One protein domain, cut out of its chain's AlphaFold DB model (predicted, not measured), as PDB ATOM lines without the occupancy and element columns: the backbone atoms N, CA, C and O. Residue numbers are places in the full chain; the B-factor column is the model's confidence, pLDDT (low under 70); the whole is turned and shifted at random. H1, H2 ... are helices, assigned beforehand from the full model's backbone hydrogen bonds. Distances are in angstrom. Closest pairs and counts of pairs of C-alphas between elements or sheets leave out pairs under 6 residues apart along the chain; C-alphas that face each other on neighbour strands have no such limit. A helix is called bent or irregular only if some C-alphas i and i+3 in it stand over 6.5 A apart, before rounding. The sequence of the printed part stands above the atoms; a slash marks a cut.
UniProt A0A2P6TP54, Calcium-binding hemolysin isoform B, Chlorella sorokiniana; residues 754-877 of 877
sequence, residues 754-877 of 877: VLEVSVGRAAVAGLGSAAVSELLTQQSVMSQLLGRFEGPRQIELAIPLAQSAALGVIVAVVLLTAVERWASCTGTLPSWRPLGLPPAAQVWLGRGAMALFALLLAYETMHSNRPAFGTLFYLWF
ATOM      1  N   VAL A 754     196.093 281.187 220.670       88.62
ATOM      2  CA  VAL A 754     196.919 280.881 221.850       88.62
ATOM      3  C   VAL A 754     196.276 279.744 222.643       88.62
ATOM      4  O   VAL A 754     196.956 278.759 222.918       88.62
ATOM      5  N   LEU A 755     194.963 279.827 222.899       92.31
ATOM      6  CA  LEU A 755     194.196 278.756 223.548       92.31
ATOM      7  C   LEU A 755     194.239 277.443 222.751       92.31
ATOM      8  O   LEU A 755     194.510 276.389 223.314       92.31
ATOM      9  N   GLU A 756     194.059 277.487 221.428       93.69
ATOM     10  CA  GLU A 756     194.171 276.295 220.572       93.69
ATOM     11  C   GLU A 756     195.548 275.610 220.676       93.69
ATOM     12  O   GLU A 756     195.634 274.380 220.653       93.69
ATOM     13  N   VAL A 757     196.631 276.380 220.822       90.81
ATOM     14  CA  VAL A 757     197.979 275.821 221.013       90.81
ATOM     15  C   VAL A 757     198.175 275.278 222.432       90.81
ATOM     16  O   VAL A 757     198.796 274.225 222.571       90.81
ATOM     17  N   SER A 758     197.659 275.931 223.478       90.25
ATOM     18  CA  SER A 758     197.800 275.439 224.858       90.25
ATOM     19  C   SER A 758     196.953 274.191 225.118       90.25
ATOM     20  O   SER A 758     197.490 273.193 225.592       90.25
ATOM     21  N   VAL A 759     195.675 274.191 224.725       94.75
ATOM     22  CA  VAL A 759     194.791 273.015 224.835       94.75
ATOM     23  C   VAL A 759     195.293 271.883 223.932       94.75
ATOM     24  O   VAL A 759     195.349 270.733 224.357       94.75
ATOM     25  N   GLY A 760     195.779 272.199 222.726       95.00
ATOM     26  CA  GLY A 760     196.415 271.218 221.846       95.00
ATOM     27  C   GLY A 760     197.670 270.567 222.448       95.00
ATOM     28  O   GLY A 760     197.868 269.365 222.290       95.00
ATOM     29  N   ARG A 761     198.502 271.326 223.178       93.31
ATOM     30  CA  ARG A 761     199.648 270.785 223.936       93.31
ATOM     31  C   ARG A 761     199.191 269.908 225.106       93.31
ATOM     32  O   ARG A 761     199.730 268.816 225.274       93.31
ATOM     33  N   ALA A 762     198.188 270.349 225.866       93.00
ATOM     34  CA  ALA A 762     197.615 269.579 226.969       93.00
ATOM     35  C   ALA A 762     197.024 268.242 226.487       93.00
ATOM     36  O   ALA A 762     197.288 267.208 227.091       93.00
ATOM     37  N   ALA A 763     196.325 268.228 225.348       95.56
ATOM     38  CA  ALA A 763     195.787 267.005 224.752       95.56
ATOM     39  C   ALA A 763     196.877 266.031 224.270       95.56
ATOM     40  O   ALA A 763     196.718 264.823 224.422       95.56
ATOM     41  N   VAL A 764     198.006 266.523 223.737       96.19
ATOM     42  CA  VAL A 764     199.168 265.668 223.411       96.19
ATOM     43  C   VAL A 764     199.747 265.027 224.678       96.19
ATOM     44  O   VAL A 764     200.056 263.837 224.666       96.19
ATOM     45  N   ALA A 765     199.866 265.786 225.772       93.12
ATOM     46  CA  ALA A 765     200.352 265.268 227.050       93.12
ATOM     47  C   ALA A 765     199.372 264.259 227.678       93.12
ATOM     48  O   ALA A 765     199.791 263.171 228.068       93.12
ATOM     49  N   GLY A 766     198.073 264.574 227.704       93.69
ATOM     50  CA  GLY A 766     197.017 263.696 228.218       93.69
ATOM     51  C   GLY A 766     196.909 262.384 227.441       93.69
ATOM     52  O   GLY A 766     196.889 261.319 228.048       93.69
ATOM     53  N   LEU A 767     196.951 262.436 226.104       95.62
ATOM     54  CA  LEU A 767     196.979 261.245 225.250       95.62
ATOM     55  C   LEU A 767     198.239 260.392 225.481       95.62
ATOM     56  O   LEU A 767     198.151 259.167 225.503       95.62
ATOM     57  N   GLY A 768     199.401 261.024 225.679       94.69
ATOM     58  CA  GLY A 768     200.641 260.323 226.020       94.69
ATOM     59  C   GLY A 768     200.585 259.655 227.399       94.69
ATOM     60  O   GLY A 768     200.979 258.499 227.533       94.69
ATOM     61  N   SER A 769     200.046 260.351 228.402       93.00
ATOM     62  CA  SER A 769     199.864 259.825 229.761       93.00
ATOM     63  C   SER A 769     198.863 258.669 229.789       93.00
ATOM     64  O   SER A 769     199.137 257.643 230.405       93.00
ATOM     65  N   ALA A 770     197.745 258.799 229.070       93.31
ATOM     66  CA  ALA A 770     196.772 257.733 228.853       93.31
ATOM     67  C   ALA A 770     197.425 256.491 228.233       93.31
ATOM     68  O   ALA A 770     197.338 255.409 228.804       93.31
ATOM     69  N   ALA A 771     198.152 256.656 227.121       94.38
ATOM     70  CA  ALA A 771     198.828 255.554 226.439       94.38
ATOM     71  C   ALA A 771     199.843 254.827 227.330       94.38
ATOM     72  O   ALA A 771     199.913 253.602 227.303       94.38
ATOM     73  N   VAL A 772     200.623 255.559 228.132       93.19
ATOM     74  CA  VAL A 772     201.587 254.955 229.062       93.19
ATOM     75  C   VAL A 772     200.876 254.257 230.224       93.19
ATOM     76  O   VAL A 772     201.230 253.125 230.548       93.19
ATOM     77  N   SER A 773     199.867 254.886 230.831       91.38
ATOM     78  CA  SER A 773     199.180 254.323 231.999       91.38
ATOM     79  C   SER A 773     198.369 253.073 231.650       91.38
ATOM     80  O   SER A 773     198.446 252.069 232.355       91.38
ATOM     81  N   GLU A 774     197.649 253.080 230.525       93.81
ATOM     82  CA  GLU A 774     196.897 251.917 230.035       93.81
ATOM     83  C   GLU A 774     197.829 250.732 229.707       93.81
ATOM     84  O   GLU A 774     197.531 249.586 230.036       93.81
ATOM     85  N   LEU A 775     199.010 250.998 229.134       90.06
ATOM     86  CA  LEU A 775     199.992 249.968 228.766       90.06
ATOM     87  C   LEU A 775     200.736 249.392 229.989       90.06
ATOM     88  O   LEU A 775     201.162 248.238 229.956       90.06
ATOM     89  N   LEU A 776     200.855 250.160 231.081       90.62
ATOM     90  CA  LEU A 776     201.431 249.711 232.356       90.62
ATOM     91  C   LEU A 776     200.429 248.963 233.250       90.62
ATOM     92  O   LEU A 776     200.803 247.975 233.879       90.62
ATOM     93  N   THR A 777     199.180 249.425 233.325       91.25
ATOM     94  CA  THR A 777     198.143 248.857 234.215       91.25
ATOM     95  C   THR A 777     197.310 247.755 233.561       91.25
ATOM     96  O   THR A 777     196.735 246.928 234.264       91.25
ATOM     97  N   GLN A 778     197.221 247.754 232.225       92.06
ATOM     98  CA  GLN A 778     196.241 247.006 231.419       92.06
ATOM     99  C   GLN A 778     194.768 247.362 231.710       92.06
ATOM    100  O   GLN A 778     193.862 246.669 231.247       92.06
ATOM    101  N   GLN A 779     194.517 248.461 232.427       92.94
ATOM    102  CA  GLN A 779     193.189 249.011 232.697       92.94
ATOM    103  C   GLN A 779     192.923 250.208 231.785       92.94
ATOM    104  O   GLN A 779     193.825 251.009 231.548       92.94
ATOM    105  N   SER A 780     191.678 250.370 231.335       94.50
ATOM    106  CA  SER A 780     191.241 251.556 230.587       94.50
ATOM    107  C   SER A 780     191.493 252.861 231.339       94.50
ATOM    108  O   SER A 780     191.494 252.910 232.572       94.50
ATOM    109  N   VAL A 781     191.637 253.948 230.588       92.81
ATOM    110  CA  VAL A 781     191.785 255.294 231.153       92.81
ATOM    111  C   VAL A 781     190.538 255.663 231.964       92.81
ATOM    112  O   VAL A 781     190.655 256.259 233.031       92.81
ATOM    113  N   MET A 782     189.343 255.251 231.523       92.38
ATOM    114  CA  MET A 782     188.092 255.454 232.267       92.38
ATOM    115  C   MET A 782     187.964 254.580 233.520       92.38
ATOM    116  O   MET A 782     187.423 255.058 234.513       92.38
ATOM    117  N   SER A 783     188.499 253.352 233.546       91.44
ATOM    118  CA  SER A 783     188.617 252.576 234.796       91.44
ATOM    119  C   SER A 783     189.460 253.339 235.825       91.44
ATOM    120  O   SER A 783     189.027 253.499 236.967       91.44
ATOM    121  N   GLN A 784     190.598 253.892 235.394       90.00
ATOM    122  CA  GLN A 784     191.507 254.658 236.249       90.00
ATOM    123  C   GLN A 784     190.883 255.979 236.739       90.00
ATOM    124  O   GLN A 784     190.904 256.243 237.939       90.00
ATOM    125  N   LEU A 785     190.287 256.792 235.851       88.38
ATOM    126  CA  LEU A 785     189.666 258.073 236.239       88.38
ATOM    127  C   LEU A 785     188.420 257.907 237.121       88.38
ATOM    128  O   LEU A 785     188.138 258.782 237.932       88.38
ATOM    129  N   LEU A 786     187.679 256.802 236.986       88.69
ATOM    130  CA  LEU A 786     186.525 256.492 237.838       88.69
ATOM    131  C   LEU A 786     186.910 255.758 239.139       88.69
ATOM    132  O   LEU A 786     186.019 255.357 239.884       88.69
ATOM    133  N   GLY A 787     188.203 255.507 239.389       88.75
ATOM    134  CA  GLY A 787     188.683 254.725 240.538       88.75
ATOM    135  C   GLY A 787     188.230 253.255 240.545       88.75
ATOM    136  O   GLY A 787     188.320 252.578 241.568       88.75
ATOM    137  N   ARG A 788     187.716 252.742 239.419       86.50
ATOM    138  CA  ARG A 788     187.124 251.400 239.294       86.50
ATOM    139  C   ARG A 788     188.188 250.371 238.924       86.50
ATOM    140  O   ARG A 788     188.229 249.888 237.792       86.50
ATOM    141  N   PHE A 789     189.050 250.053 239.884       81.50
ATOM    142  CA  PHE A 789     190.095 249.037 239.755       81.50
ATOM    143  C   PHE A 789     189.512 247.618 239.909       81.50
ATOM    144  O   PHE A 789     188.906 247.301 240.931       81.50
ATOM    145  N   GLU A 790     189.714 246.739 238.922       77.88
ATOM    146  CA  GLU A 790     189.169 245.366 238.903       77.88
ATOM    147  C   GLU A 790     189.955 244.369 239.790       77.88
ATOM    148  O   GLU A 790     190.398 243.305 239.351       77.88
ATOM    149  N   GLY A 791     190.096 244.683 241.082       79.75
ATOM    150  CA  GLY A 791     190.490 243.713 242.110       79.75
ATOM    151  C   GLY A 791     191.184 244.324 243.335       79.75
ATOM    152  O   GLY A 791     191.874 245.333 243.209       79.75
ATOM    153  N   PRO A 792     191.095 243.691 244.524       73.38
ATOM    154  CA  PRO A 792     191.636 244.248 245.771       73.38
ATOM    155  C   PRO A 792     193.152 244.501 245.704       73.38
ATOM    156  O   PRO A 792     193.611 245.598 246.005       73.38
ATOM    157  N   ARG A 793     193.921 243.548 245.160       72.62
ATOM    158  CA  ARG A 793     195.371 243.708 244.922       72.62
ATOM    159  C   ARG A 793     195.723 244.794 243.904       72.62
ATOM    160  O   ARG A 793     196.871 245.227 243.857       72.62
ATOM    161  N   GLN A 794     194.779 245.194 243.049       66.00
ATOM    162  CA  GLN A 794     194.980 246.338 242.165       66.00
ATOM    163  C   GLN A 794     194.744 247.643 242.924       66.00
ATOM    164  O   GLN A 794     195.511 248.562 242.703       66.00
ATOM    165  N   ILE A 795     193.793 247.722 243.860       68.44
ATOM    166  CA  ILE A 795     193.565 248.921 244.690       68.44
ATOM    167  C   ILE A 795     194.805 249.239 245.548       68.44
ATOM    168  O   ILE A 795     195.313 250.361 245.496       68.44
ATOM    169  N   GLU A 796     195.346 248.240 246.256       75.19
ATOM    170  CA  GLU A 796     196.543 248.355 247.113       75.19
ATOM    171  C   GLU A 796     197.775 248.919 246.377       75.19
ATOM    172  O   GLU A 796     198.556 249.679 246.946       75.19
ATOM    173  N   LEU A 797     197.950 248.553 245.103       71.19
ATOM    174  CA  LEU A 797     199.056 249.015 244.259       71.19
ATOM    175  C   LEU A 797     198.716 250.293 243.482       71.19
ATOM    176  O   LEU A 797     199.580 251.152 243.314       71.19
ATOM    177  N   ALA A 798     197.485 250.433 242.993       65.00
ATOM    178  CA  ALA A 798     197.094 251.510 242.094       65.00
ATOM    179  C   ALA A 798     196.861 252.834 242.816       65.00
ATOM    180  O   ALA A 798     197.146 253.857 242.211       65.00
ATOM    181  N   ILE A 799     196.433 252.864 244.084       70.25
ATOM    182  CA  ILE A 799     196.347 254.129 244.835       70.25
ATOM    183  C   ILE A 799     197.733 254.807 244.937       70.25
ATOM    184  O   ILE A 799     197.882 255.909 244.401       70.25
ATOM    185  N   PRO A 800     198.784 254.179 245.509       74.00
ATOM    186  CA  PRO A 800     200.104 254.807 245.589       74.00
ATOM    187  C   PRO A 800     200.778 254.968 244.216       74.00
ATOM    188  O   PRO A 800     201.505 255.944 244.005       74.00
ATOM    189  N   LEU A 801     200.537 254.068 243.251       73.06
ATOM    190  CA  LEU A 801     201.087 254.210 241.897       73.06
ATOM    191  C   LEU A 801     200.420 255.357 241.121       73.06
ATOM    192  O   LEU A 801     201.119 256.119 240.465       73.06
ATOM    193  N   ALA A 802     199.100 255.533 241.220       67.12
ATOM    194  CA  ALA A 802     198.381 256.632 240.579       67.12
ATOM    195  C   ALA A 802     198.688 257.973 241.253       67.12
ATOM    196  O   ALA A 802     198.906 258.953 240.551       67.12
ATOM    197  N   GLN A 803     198.793 258.025 242.586       72.25
ATOM    198  CA  GLN A 803     199.216 259.232 243.306       72.25
ATOM    199  C   GLN A 803     200.644 259.646 242.919       72.25
ATOM    200  O   GLN A 803     200.877 260.805 242.579       72.25
ATOM    201  N   SER A 804     201.594 258.705 242.894       71.94
ATOM    202  CA  SER A 804     202.979 258.991 242.488       71.94
ATOM    203  C   SER A 804     203.127 259.280 240.988       71.94
ATOM    204  O   SER A 804     203.940 260.126 240.618       71.94
ATOM    205  N   ALA A 805     202.314 258.670 240.118       73.44
ATOM    206  CA  ALA A 805     202.257 259.009 238.696       73.44
ATOM    207  C   ALA A 805     201.623 260.389 238.453       73.44
ATOM    208  O   ALA A 805     202.158 261.165 237.666       73.44
ATOM    209  N   ALA A 806     200.539 260.733 239.155       70.88
ATOM    210  CA  ALA A 806     199.898 262.044 239.077       70.88
ATOM    211  C   ALA A 806     200.835 263.149 239.581       70.88
ATOM    212  O   ALA A 806     201.057 264.122 238.863       70.88
ATOM    213  N   LEU A 807     201.474 262.964 240.743       69.88
ATOM    214  CA  LEU A 807     202.540 263.851 241.225       69.88
ATOM    215  C   LEU A 807     203.698 263.929 240.225       69.88
ATOM    216  O   LEU A 807     204.155 265.024 239.918       69.88
ATOM    217  N   GLY A 808     204.133 262.804 239.654       78.31
ATOM    218  CA  GLY A 808     205.172 262.767 238.625       78.31
ATOM    219  C   GLY A 808     204.814 263.573 237.372       78.31
ATOM    220  O   GLY A 808     205.658 264.303 236.854       78.31
ATOM    221  N   VAL A 809     203.561 263.504 236.909       77.06
ATOM    222  CA  VAL A 809     203.051 264.286 235.770       77.06
ATOM    223  C   VAL A 809     202.899 265.764 236.133       77.06
ATOM    224  O   VAL A 809     203.321 266.612 235.349       77.06
ATOM    225  N   ILE A 810     202.371 266.095 237.314       74.12
ATOM    226  CA  ILE A 810     202.244 267.480 237.797       74.12
ATOM    227  C   ILE A 810     203.631 268.118 237.923       74.12
ATOM    228  O   ILE A 810     203.872 269.170 237.334       74.12
ATOM    229  N   VAL A 811     204.578 267.455 238.593       74.12
ATOM    230  CA  VAL A 811     205.973 267.906 238.714       74.12
ATOM    231  C   VAL A 811     206.632 268.015 237.338       74.12
ATOM    232  O   VAL A 811     207.299 269.010 237.071       74.12
ATOM    233  N   ALA A 812     206.406 267.071 236.418       75.38
ATOM    234  CA  ALA A 812     206.919 267.176 235.053       75.38
ATOM    235  C   ALA A 812     206.341 268.388 234.298       75.38
ATOM    236  O   ALA A 812     207.091 269.073 233.606       75.38
ATOM    237  N   VAL A 813     205.049 268.699 234.444       76.19
ATOM    238  CA  VAL A 813     204.401 269.873 233.827       76.19
ATOM    239  C   VAL A 813     204.871 271.182 234.470       76.19
ATOM    240  O   VAL A 813     205.160 272.141 233.750       76.19
ATOM    241  N   VAL A 814     205.022 271.231 235.796       75.06
ATOM    242  CA  VAL A 814     205.578 272.385 236.524       75.06
ATOM    243  C   VAL A 814     207.033 272.627 236.117       75.06
ATOM    244  O   VAL A 814     207.391 273.750 235.777       75.06
ATOM    245  N   LEU A 815     207.863 271.584 236.031       77.38
ATOM    246  CA  LEU A 815     209.236 271.697 235.533       77.38
ATOM    247  C   LEU A 815     209.281 272.113 234.055       77.38
ATOM    248  O   LEU A 815     210.085 272.970 233.696       77.38
ATOM    249  N   LEU A 816     208.412 271.575 233.192       78.94
ATOM    250  CA  LEU A 816     208.382 271.941 231.771       78.94
ATOM    251  C   LEU A 816     207.963 273.407 231.571       78.94
ATOM    252  O   LEU A 816     208.565 274.116 230.767       78.94
ATOM    253  N   THR A 817     206.969 273.882 232.326       76.25
ATOM    254  CA  THR A 817     206.505 275.279 232.278       76.25
ATOM    255  C   THR A 817     207.488 276.243 232.944       76.25
ATOM    256  O   THR A 817     207.709 277.333 232.415       76.25
ATOM    257  N   ALA A 818     208.165 275.839 234.022       76.94
ATOM    258  CA  ALA A 818     209.281 276.584 234.601       76.94
ATOM    259  C   ALA A 818     210.457 276.697 233.613       76.94
ATOM    260  O   ALA A 818     211.016 277.782 233.455       76.94
ATOM    261  N   VAL A 819     210.783 275.623 232.882       78.25
ATOM    262  CA  VAL A 819     211.802 275.633 231.819       78.25
ATOM    263  C   VAL A 819     211.373 276.497 230.628       78.25
ATOM    264  O   VAL A 819     212.189 277.287 230.156       78.25
ATOM    265  N   GLU A 820     210.117 276.441 230.165       75.25
ATOM    266  CA  GLU A 820     209.624 277.356 229.118       75.25
ATOM    267  C   GLU A 820     209.657 278.825 229.582       75.25
ATOM    268  O   GLU A 820     210.067 279.700 228.810       75.25
ATOM    269  N   ARG A 821     209.305 279.115 230.843       78.19
ATOM    270  CA  ARG A 821     209.367 280.465 231.432       78.19
ATOM    271  C   ARG A 821     210.811 280.960 231.547       78.19
ATOM    272  O   ARG A 821     211.114 282.051 231.075       78.19
ATOM    273  N   TRP A 822     211.722 280.144 232.079       80.62
ATOM    274  CA  TRP A 822     213.148 280.465 232.198       80.62
ATOM    275  C   TRP A 822     213.823 280.648 230.830       80.62
ATOM    276  O   TRP A 822     214.553 281.621 230.624       80.62
ATOM    277  N   ALA A 823     213.522 279.787 229.854       75.38
ATOM    278  CA  ALA A 823     213.992 279.927 228.474       75.38
ATOM    279  C   ALA A 823     213.463 281.206 227.798       75.38
ATOM    280  O   ALA A 823     214.180 281.838 227.021       75.38
ATOM    281  N   SER A 824     212.228 281.610 228.115       73.69
ATOM    282  CA  SER A 824     211.631 282.855 227.617       73.69
ATOM    283  C   SER A 824     212.252 284.100 228.259       73.69
ATOM    284  O   SER A 824     212.515 285.074 227.559       73.69
ATOM    285  N   CYS A 825     212.531 284.070 229.567       77.31
ATOM    286  CA  CYS A 825     213.154 285.183 230.292       77.31
ATOM    287  C   CYS A 825     214.641 285.373 229.958       77.31
ATOM    288  O   CYS A 825     215.122 286.502 229.949       77.31
ATOM    289  N   THR A 826     215.377 284.292 229.683       79.31
ATOM    290  CA  THR A 826     216.814 284.359 229.351       79.31
ATOM    291  C   THR A 826     217.079 284.810 227.915       79.31
ATOM    292  O   THR A 826     218.142 285.361 227.641       79.31
ATOM    293  N   GLY A 827     216.149 284.579 226.979       69.38
ATOM    294  CA  GLY A 827     216.262 284.999 225.571       69.38
ATOM    295  C   GLY A 827     217.372 284.308 224.759       69.38
ATOM    296  O   GLY A 827     217.474 284.516 223.552       69.38
ATOM    297  N   THR A 828     218.193 283.468 225.395       55.62
ATOM    298  CA  THR A 828     219.348 282.775 224.804       55.62
ATOM    299  C   THR A 828     218.995 281.467 224.104       55.62
ATOM    300  O   THR A 828     219.811 280.944 223.348       55.62
ATOM    301  N   LEU A 829     217.802 280.917 224.348       44.47
ATOM    302  CA  LEU A 829     217.335 279.691 223.703       44.47
ATOM    303  C   LEU A 829     216.390 280.030 222.540       44.47
ATOM    304  O   LEU A 829     215.435 280.785 222.734       44.47
ATOM    305  N   PRO A 830     216.603 279.476 221.328       52.84
ATOM    306  CA  PRO A 830     215.670 279.668 220.226       52.84
ATOM    307  C   PRO A 830     214.315 279.072 220.623       52.84
ATOM    308  O   PRO A 830     214.245 277.880 220.914       52.84
ATOM    309  N   SER A 831     213.271 279.917 220.644       56.88
ATOM    310  CA  SER A 831     211.906 279.637 221.135       56.88
ATOM    311  C   SER A 831     211.546 278.149 221.071       56.88
ATOM    312  O   SER A 831     211.495 277.613 219.958       56.88
ATOM    313  N   TRP A 832     211.309 277.499 222.218       52.72
ATOM    314  CA  TRP A 832     211.184 276.038 222.303       52.72
ATOM    315  C   TRP A 832     210.116 275.506 221.334       52.72
ATOM    316  O   TRP A 832     208.911 275.529 221.579       52.72
ATOM    317  N   ARG A 833     210.590 275.000 220.193       66.12
ATOM    318  CA  ARG A 833     209.850 274.134 219.278       66.12
ATOM    319  C   ARG A 833     210.382 272.732 219.563       66.12
ATOM    320  O   ARG A 833     211.335 272.339 218.893       66.12
ATOM    321  N   PRO A 834     209.833 271.992 220.546       58.69
ATOM    322  CA  PRO A 834     210.470 270.784 221.091       58.69
ATOM    323  C   PRO A 834     210.703 269.664 220.062       58.69
ATOM    324  O   PRO A 834     211.486 268.758 220.305       58.69
ATOM    325  N   LEU A 835     210.058 269.747 218.894       72.31
ATOM    326  CA  LEU A 835     210.193 268.812 217.772       72.31
ATOM    327  C   LEU A 835     210.659 269.500 216.469       72.31
ATOM    328  O   LEU A 835     210.461 268.970 215.380       72.31
ATOM    329  N   GLY A 836     211.150 270.745 216.532       87.81
ATOM    330  CA  GLY A 836     211.462 271.593 215.366       87.81
ATOM    331  C   GLY A 836     210.250 272.023 214.513       87.81
ATOM    332  O   GLY A 836     210.368 272.924 213.679       87.81
ATOM    333  N   LEU A 837     209.080 271.417 214.743       88.19
ATOM    334  CA  LEU A 837     207.862 271.561 213.946       88.19
ATOM    335  C   LEU A 837     207.439 273.030 213.743       88.19
ATOM    336  O   LEU A 837     207.419 273.805 214.710       88.19
ATOM    337  N   PRO A 838     207.034 273.421 212.517       90.50
ATOM    338  CA  PRO A 838     206.501 274.753 212.259       90.50
ATOM    339  C   PRO A 838     205.198 274.978 213.051       90.50
ATOM    340  O   PRO A 838     204.451 274.022 213.262       90.50
ATOM    341  N   PRO A 839     204.852 276.223 213.440       86.69
ATOM    342  CA  PRO A 839     203.681 276.489 214.287       86.69
ATOM    343  C   PRO A 839     202.349 275.948 213.742       86.69
ATOM    344  O   PRO A 839     201.479 275.561 214.512       86.69
ATOM    345  N   ALA A 840     202.194 275.861 212.415       90.25
ATOM    346  CA  ALA A 840     201.029 275.226 211.796       90.25
ATOM    347  C   ALA A 840     200.943 273.715 212.096       90.25
ATOM    348  O   ALA A 840     199.861 273.212 212.372       90.25
ATOM    349  N   ALA A 841     202.072 273.000 212.089       93.25
ATOM    350  CA  ALA A 841     202.113 271.578 212.428       93.25
ATOM    351  C   ALA A 841     201.889 271.334 213.928       93.25
ATOM    352  O   ALA A 841     201.311 270.317 214.281       93.25
ATOM    353  N   GLN A 842     202.272 272.273 214.804       91.88
ATOM    354  CA  GLN A 842     201.952 272.187 216.236       91.88
ATOM    355  C   GLN A 842     200.437 272.297 216.485       91.88
ATOM    356  O   GLN A 842     199.888 271.496 217.233       91.88
ATOM    357  N   VAL A 843     199.747 273.213 215.790       93.50
ATOM    358  CA  VAL A 843     198.272 273.306 215.820       93.50
ATOM    359  C   VAL A 843     197.617 272.032 215.277       93.50
ATOM    360  O   VAL A 843     196.711 271.497 215.908       93.50
ATOM    361  N   TRP A 844     198.077 271.508 214.135       96.25
ATOM    362  CA  TRP A 844     197.528 270.267 213.572       96.25
ATOM    363  C   TRP A 844     197.779 269.040 214.458       96.25
ATOM    364  O   TRP A 844     196.878 268.217 214.597       96.25
ATOM    365  N   LEU A 845     198.949 268.938 215.097       95.81
ATOM    366  CA  LEU A 845     199.255 267.886 216.068       95.81
ATOM    367  C   LEU A 845     198.338 267.983 217.295       95.81
ATOM    368  O   LEU A 845     197.764 266.978 217.700       95.81
ATOM    369  N   GLY A 846     198.138 269.192 217.830       95.75
ATOM    370  CA  GLY A 846     197.222 269.436 218.944       95.75
ATOM    371  C   GLY A 846     195.768 269.094 218.612       95.75
ATOM    372  O   GLY A 846     195.110 268.409 219.386       95.75
ATOM    373  N   ARG A 847     195.276 269.489 217.428       97.06
ATOM    374  CA  ARG A 847     193.942 269.099 216.930       97.06
ATOM    375  C   ARG A 847     193.807 267.588 216.741       97.06
ATOM    376  O   ARG A 847     192.784 267.027 217.114       97.06
ATOM    377  N   GLY A 848     194.836 266.936 216.197       97.00
ATOM    378  CA  GLY A 848     194.878 265.482 216.051       97.00
ATOM    379  C   GLY A 848     194.828 264.762 217.400       97.00
ATOM    380  O   GLY A 848     194.060 263.817 217.549       97.00
ATOM    381  N   ALA A 849     195.574 265.247 218.395       96.81
ATOM    382  CA  ALA A 849     195.554 264.702 219.748       96.81
ATOM    383  C   ALA A 849     194.213 264.939 220.457       96.81
ATOM    384  O   ALA A 849     193.683 263.998 221.033       96.81
ATOM    385  N   MET A 850     193.621 266.137 220.358       97.62
ATOM    386  CA  MET A 850     192.277 266.416 220.895       97.62
ATOM    387  C   MET A 850     191.225 265.466 220.305       97.62
ATOM    388  O   MET A 850     190.461 264.858 221.052       97.62
ATOM    389  N   ALA A 851     191.215 265.287 218.981       97.31
ATOM    390  CA  ALA A 851     190.273 264.392 218.311       97.31
ATOM    391  C   ALA A 851     190.504 262.913 218.667       97.31
ATOM    392  O   ALA A 851     189.544 262.189 218.915       97.31
ATOM    393  N   LEU A 852     191.762 262.461 218.722       96.31
ATOM    394  CA  LEU A 852     192.098 261.075 219.062       96.31
ATOM    395  C   LEU A 852     191.833 260.757 220.541       96.31
ATOM    396  O   LEU A 852     191.360 259.668 220.846       96.31
ATOM    397  N   PHE A 853     192.069 261.708 221.446       96.06
ATOM    398  CA  PHE A 853     191.736 261.572 222.864       96.06
ATOM    399  C   PHE A 853     190.216 261.499 223.061       96.06
ATOM    400  O   PHE A 853     189.734 260.564 223.687       96.06
ATOM    401  N   ALA A 854     189.440 262.392 222.434       95.94
ATOM    402  CA  ALA A 854     187.977 262.327 222.469       95.94
ATOM    403  C   ALA A 854     187.420 261.013 221.882       95.94
ATOM    404  O   ALA A 854     186.496 260.429 222.446       95.94
ATOM    405  N   LEU A 855     188.006 260.509 220.787       95.81
ATOM    406  CA  LEU A 855     187.650 259.203 220.216       95.81
ATOM    407  C   LEU A 855     188.010 258.030 221.136       95.81
ATOM    408  O   LEU A 855     187.278 257.045 221.148       95.81
ATOM    409  N   LEU A 856     189.094 258.124 221.912       95.12
ATOM    410  CA  LEU A 856     189.451 257.117 222.913       95.12
ATOM    411  C   LEU A 856     188.450 257.108 224.070       95.12
ATOM    412  O   LEU A 856     187.932 256.047 224.401       95.12
ATOM    413  N   LEU A 857     188.102 258.277 224.619       93.31
ATOM    414  CA  LEU A 857     187.076 258.398 225.662       93.31
ATOM    415  C   LEU A 857     185.730 257.820 225.186       93.31
ATOM    416  O   LEU A 857     185.107 257.024 225.889       93.31
ATOM    417  N   ALA A 858     185.315 258.151 223.957       94.88
ATOM    418  CA  ALA A 858     184.114 257.595 223.334       94.88
ATOM    419  C   ALA A 858     184.217 256.076 223.092       94.88
ATOM    420  O   ALA A 858     183.234 255.355 223.247       94.88
ATOM    421  N   TYR A 859     185.397 255.561 222.734       95.19
ATOM    422  CA  TYR A 859     185.618 254.124 222.580       95.19
ATOM    423  C   TYR A 859     185.480 253.384 223.916       95.19
ATOM    424  O   TYR A 859     184.706 252.430 223.985       95.19
ATOM    425  N   GLU A 860     186.188 253.815 224.963       94.69
ATOM    426  CA  GLU A 860     186.191 253.138 226.267       94.69
ATOM    427  C   GLU A 860     184.797 253.137 226.907       94.69
ATOM    428  O   GLU A 860     184.336 252.094 227.370       94.69
ATOM    429  N   THR A 861     184.090 254.270 226.851       91.81
ATOM    430  CA  THR A 861     182.704 254.388 227.341       91.81
ATOM    431  C   THR A 861     181.729 253.482 226.582       91.81
ATOM    432  O   THR A 861     180.953 252.769 227.215       91.81
ATOM    433  N   MET A 862     181.803 253.415 225.245       95.50
ATOM    434  CA  MET A 862     180.975 252.490 224.452       95.50
ATOM    435  C   MET A 862     181.327 251.006 224.662       95.50
ATOM    436  O   MET A 862     180.455 250.152 224.532       95.50
ATOM    437  N   HIS A 863     182.588 250.678 224.962       92.88
ATOM    438  CA  HIS A 863     183.071 249.293 225.075       92.88
ATOM    439  C   HIS A 863     183.212 248.817 226.527       92.88
ATOM    440  O   HIS A 863     184.002 247.913 226.804       92.88
ATOM    441  N   SER A 864     182.434 249.402 227.445       89.94
ATOM    442  CA  SER A 864     182.365 249.014 228.862       89.94
ATOM    443  C   SER A 864     183.731 249.042 229.561       89.94
ATOM    444  O   SER A 864     184.134 248.065 230.186       89.94
ATOM    445  N   ASN A 865     184.452 250.159 229.435       86.94
ATOM    446  CA  ASN A 865     185.762 250.394 230.051       86.94
ATOM    447  C   ASN A 865     186.843 249.373 229.638       86.94
ATOM    448  O   ASN A 865     187.751 249.072 230.414       86.94
ATOM    449  N   ARG A 866     186.797 248.855 228.405       90.62
ATOM    450  CA  ARG A 866     187.897 248.043 227.855       90.62
ATOM    451  C   ARG A 866     189.105 248.907 227.465       90.62
ATOM    452  O   ARG A 866     188.891 249.944 226.842       90.62
ATOM    453  N   PRO A 867     190.346 248.464 227.756       91.69
ATOM    454  CA  PRO A 867     191.575 249.175 227.388       91.69
ATOM    455  C   PRO A 867     191.667 249.402 225.870       91.69
ATOM    456  O   PRO A 867     191.703 248.448 225.079       91.69
ATOM    457  N   ALA A 868     191.665 250.671 225.455       90.44
ATOM    458  CA  ALA A 868     191.627 251.075 224.054       90.44
ATOM    459  C   ALA A 868     192.966 250.830 223.343       90.44
ATOM    460  O   ALA A 868     192.999 250.192 222.286       90.44
ATOM    461  N   PHE A 869     194.078 251.282 223.924       90.75
ATOM    462  CA  PHE A 869     195.423 251.024 223.415       90.75
ATOM    463  C   PHE A 869     195.798 249.541 223.489       90.75
ATOM    464  O   PHE A 869     196.412 249.044 222.551       90.75
ATOM    465  N   GLY A 870     195.387 248.810 224.525       89.56
ATOM    466  CA  GLY A 870     195.564 247.363 224.646       89.56
ATOM    467  C   GLY A 870     194.835 246.612 223.532       89.56
ATOM    468  O   GLY A 870     195.417 245.732 222.895       89.56
ATOM    469  N   THR A 871     193.603 247.019 223.212       90.00
ATOM    470  CA  THR A 871     192.847 246.466 222.076       90.00
ATOM    471  C   THR A 871     193.501 246.823 220.734       90.00
ATOM    472  O   THR A 871     193.658 245.951 219.882       90.00
ATOM    473  N   LEU A 872     193.945 248.070 220.541       90.31
ATOM    474  CA  LEU A 872     194.653 248.498 219.324       90.31
ATOM    475  C   LEU A 872     196.008 247.793 219.147       90.31
ATOM    476  O   LEU A 872     196.364 247.432 218.028       90.31
ATOM    477  N   PHE A 873     196.743 247.560 220.234       90.19
ATOM    478  CA  PHE A 873     198.007 246.825 220.244       90.19
ATOM    479  C   PHE A 873     197.780 245.347 219.904       90.19
ATOM    480  O   PHE A 873     198.489 244.798 219.065       90.19
ATOM    481  N   TYR A 874     196.743 244.720 220.467       90.00
ATOM    482  CA  TYR A 874     196.356 243.344 220.135       90.00
ATOM    483  C   TYR A 874     195.841 243.195 218.688       90.00
ATOM    484  O   TYR A 874     195.932 242.120 218.109       90.00
ATOM    485  N   LEU A 875     195.321 244.265 218.073       89.75
ATOM    486  CA  LEU A 875     194.948 244.297 216.651       89.75
ATOM    487  C   LEU A 875     196.128 244.592 215.703       89.75
ATOM    488  O   LEU A 875     195.958 244.509 214.486       89.75
ATOM    489  N   TRP A 876     197.299 244.960 216.234       88.12
ATOM    490  CA  TRP A 876     198.502 245.288 215.460       88.12
ATOM    491  C   TRP A 876     199.485 244.108 215.323       88.12
ATOM    492  O   TRP A 876     200.304 244.108 214.401       88.12
ATOM    493  N   PHE A 877     199.413 243.121 216.225       83.25
ATOM    494  CA  PHE A 877     200.311 241.958 216.308       83.25
ATOM    495  C   PHE A 877     199.656 240.645 215.848       83.25
ATOM    496  O   PHE A 877     200.402 239.831 215.254       83.25
TER     497      PHE A 877
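Overview. This is residues 754 to 877 of the 877 residues of the protein "Calcium-binding hemolysin isoform B" of Chlorella sorokiniana (UniProt A0A2P6TP54). Two helices, H1 and H4, cross as an off-centre X, and a longer helix, H3, runs beside H1 on the side away from H4, near H1 but touching no helix. The short helices H2 and H5 sit at the later parts of H1 and H4, each touching both, and a long link without a named element joins H3 to H4. The printed part has 124 residues, with five named helices in the order H1, H2, H3, H4, H5 and no named strand; the class is all helix. It is only just loose, close to compact, with a radius of gyration of the C-alphas of 16.9 A, and elongated, spanning 51 by 29 by 27 A.

Along the chain. H1 takes residues 754 to 777, 34.4 A from first to last C-alpha, and begins with C-alpha 754 at (196.919, 280.881, 221.850). H2 is residues 781 to 785. H3, residues 792 to 826, is the longest helix at 50.1 A, from C-alpha 792 at (191.636, 244.248, 245.771) to C-alpha 826 at (216.814, 284.359, 229.351). It has a kink of 30 degrees near residue 799, and it is neither bent nor irregular, but only just: C-alphas 796 and 799 are 6.2 A apart. H4, residues 839 to 862, measures 34.6 A. H5 is residues 868 to 874, ending with C-alpha 874 at (196.356, 243.344, 220.135).

Arrangement. H1 and H4 are the hub, touching three helices each. They touch each other at a steep tilt of 46 degrees, running the same way; the closest C-alphas, those of Gly 760 and Gly 846, are 3.5 A apart. H1 touches H4 with residues 756 to 767 alone, and H4 touches H1 with residues 842 to 853 alone. H2 only just touches H1, with 3 pairs of C-alphas within 8 A, the closest Ala 770 and Val 781 at 6.0 A. H2 also touches H4, where the C-alphas of Met 782 and Glu 860 are closest at 6.7 A. H5 touches H1 at a steep tilt of 53 degrees, the same way; the closest C-alphas are those of Ala 771 and Phe 869, 6.4 A apart. H5 only just touches H4, with 3 pairs of C-alphas within 8 A; Glu 860 and Ala 868 have the closest, at 6.2 A, and the helices are about perpendicular at 88 degrees. H3 is near H1, with 12 pairs of C-alphas within 10 A, and apart from H4 and H5. Every O i to N i+4 pair is within hydrogen-bond range in H1, H2, H4 and H5; in H3 it is 29 of 31.

Size, cuts and confidence. The two C-alphas farthest apart, those of Pro 792 and Thr 828, are 51.9 A apart. The printed part has no cut and ends at the chain's last residue, 877. The link from H3 to H4, residues 827 to 838, is long. Mean pLDDT of the printed part is 84.5; residues 794 to 795, 798, 802, 807 and 827 to 834 are under 70.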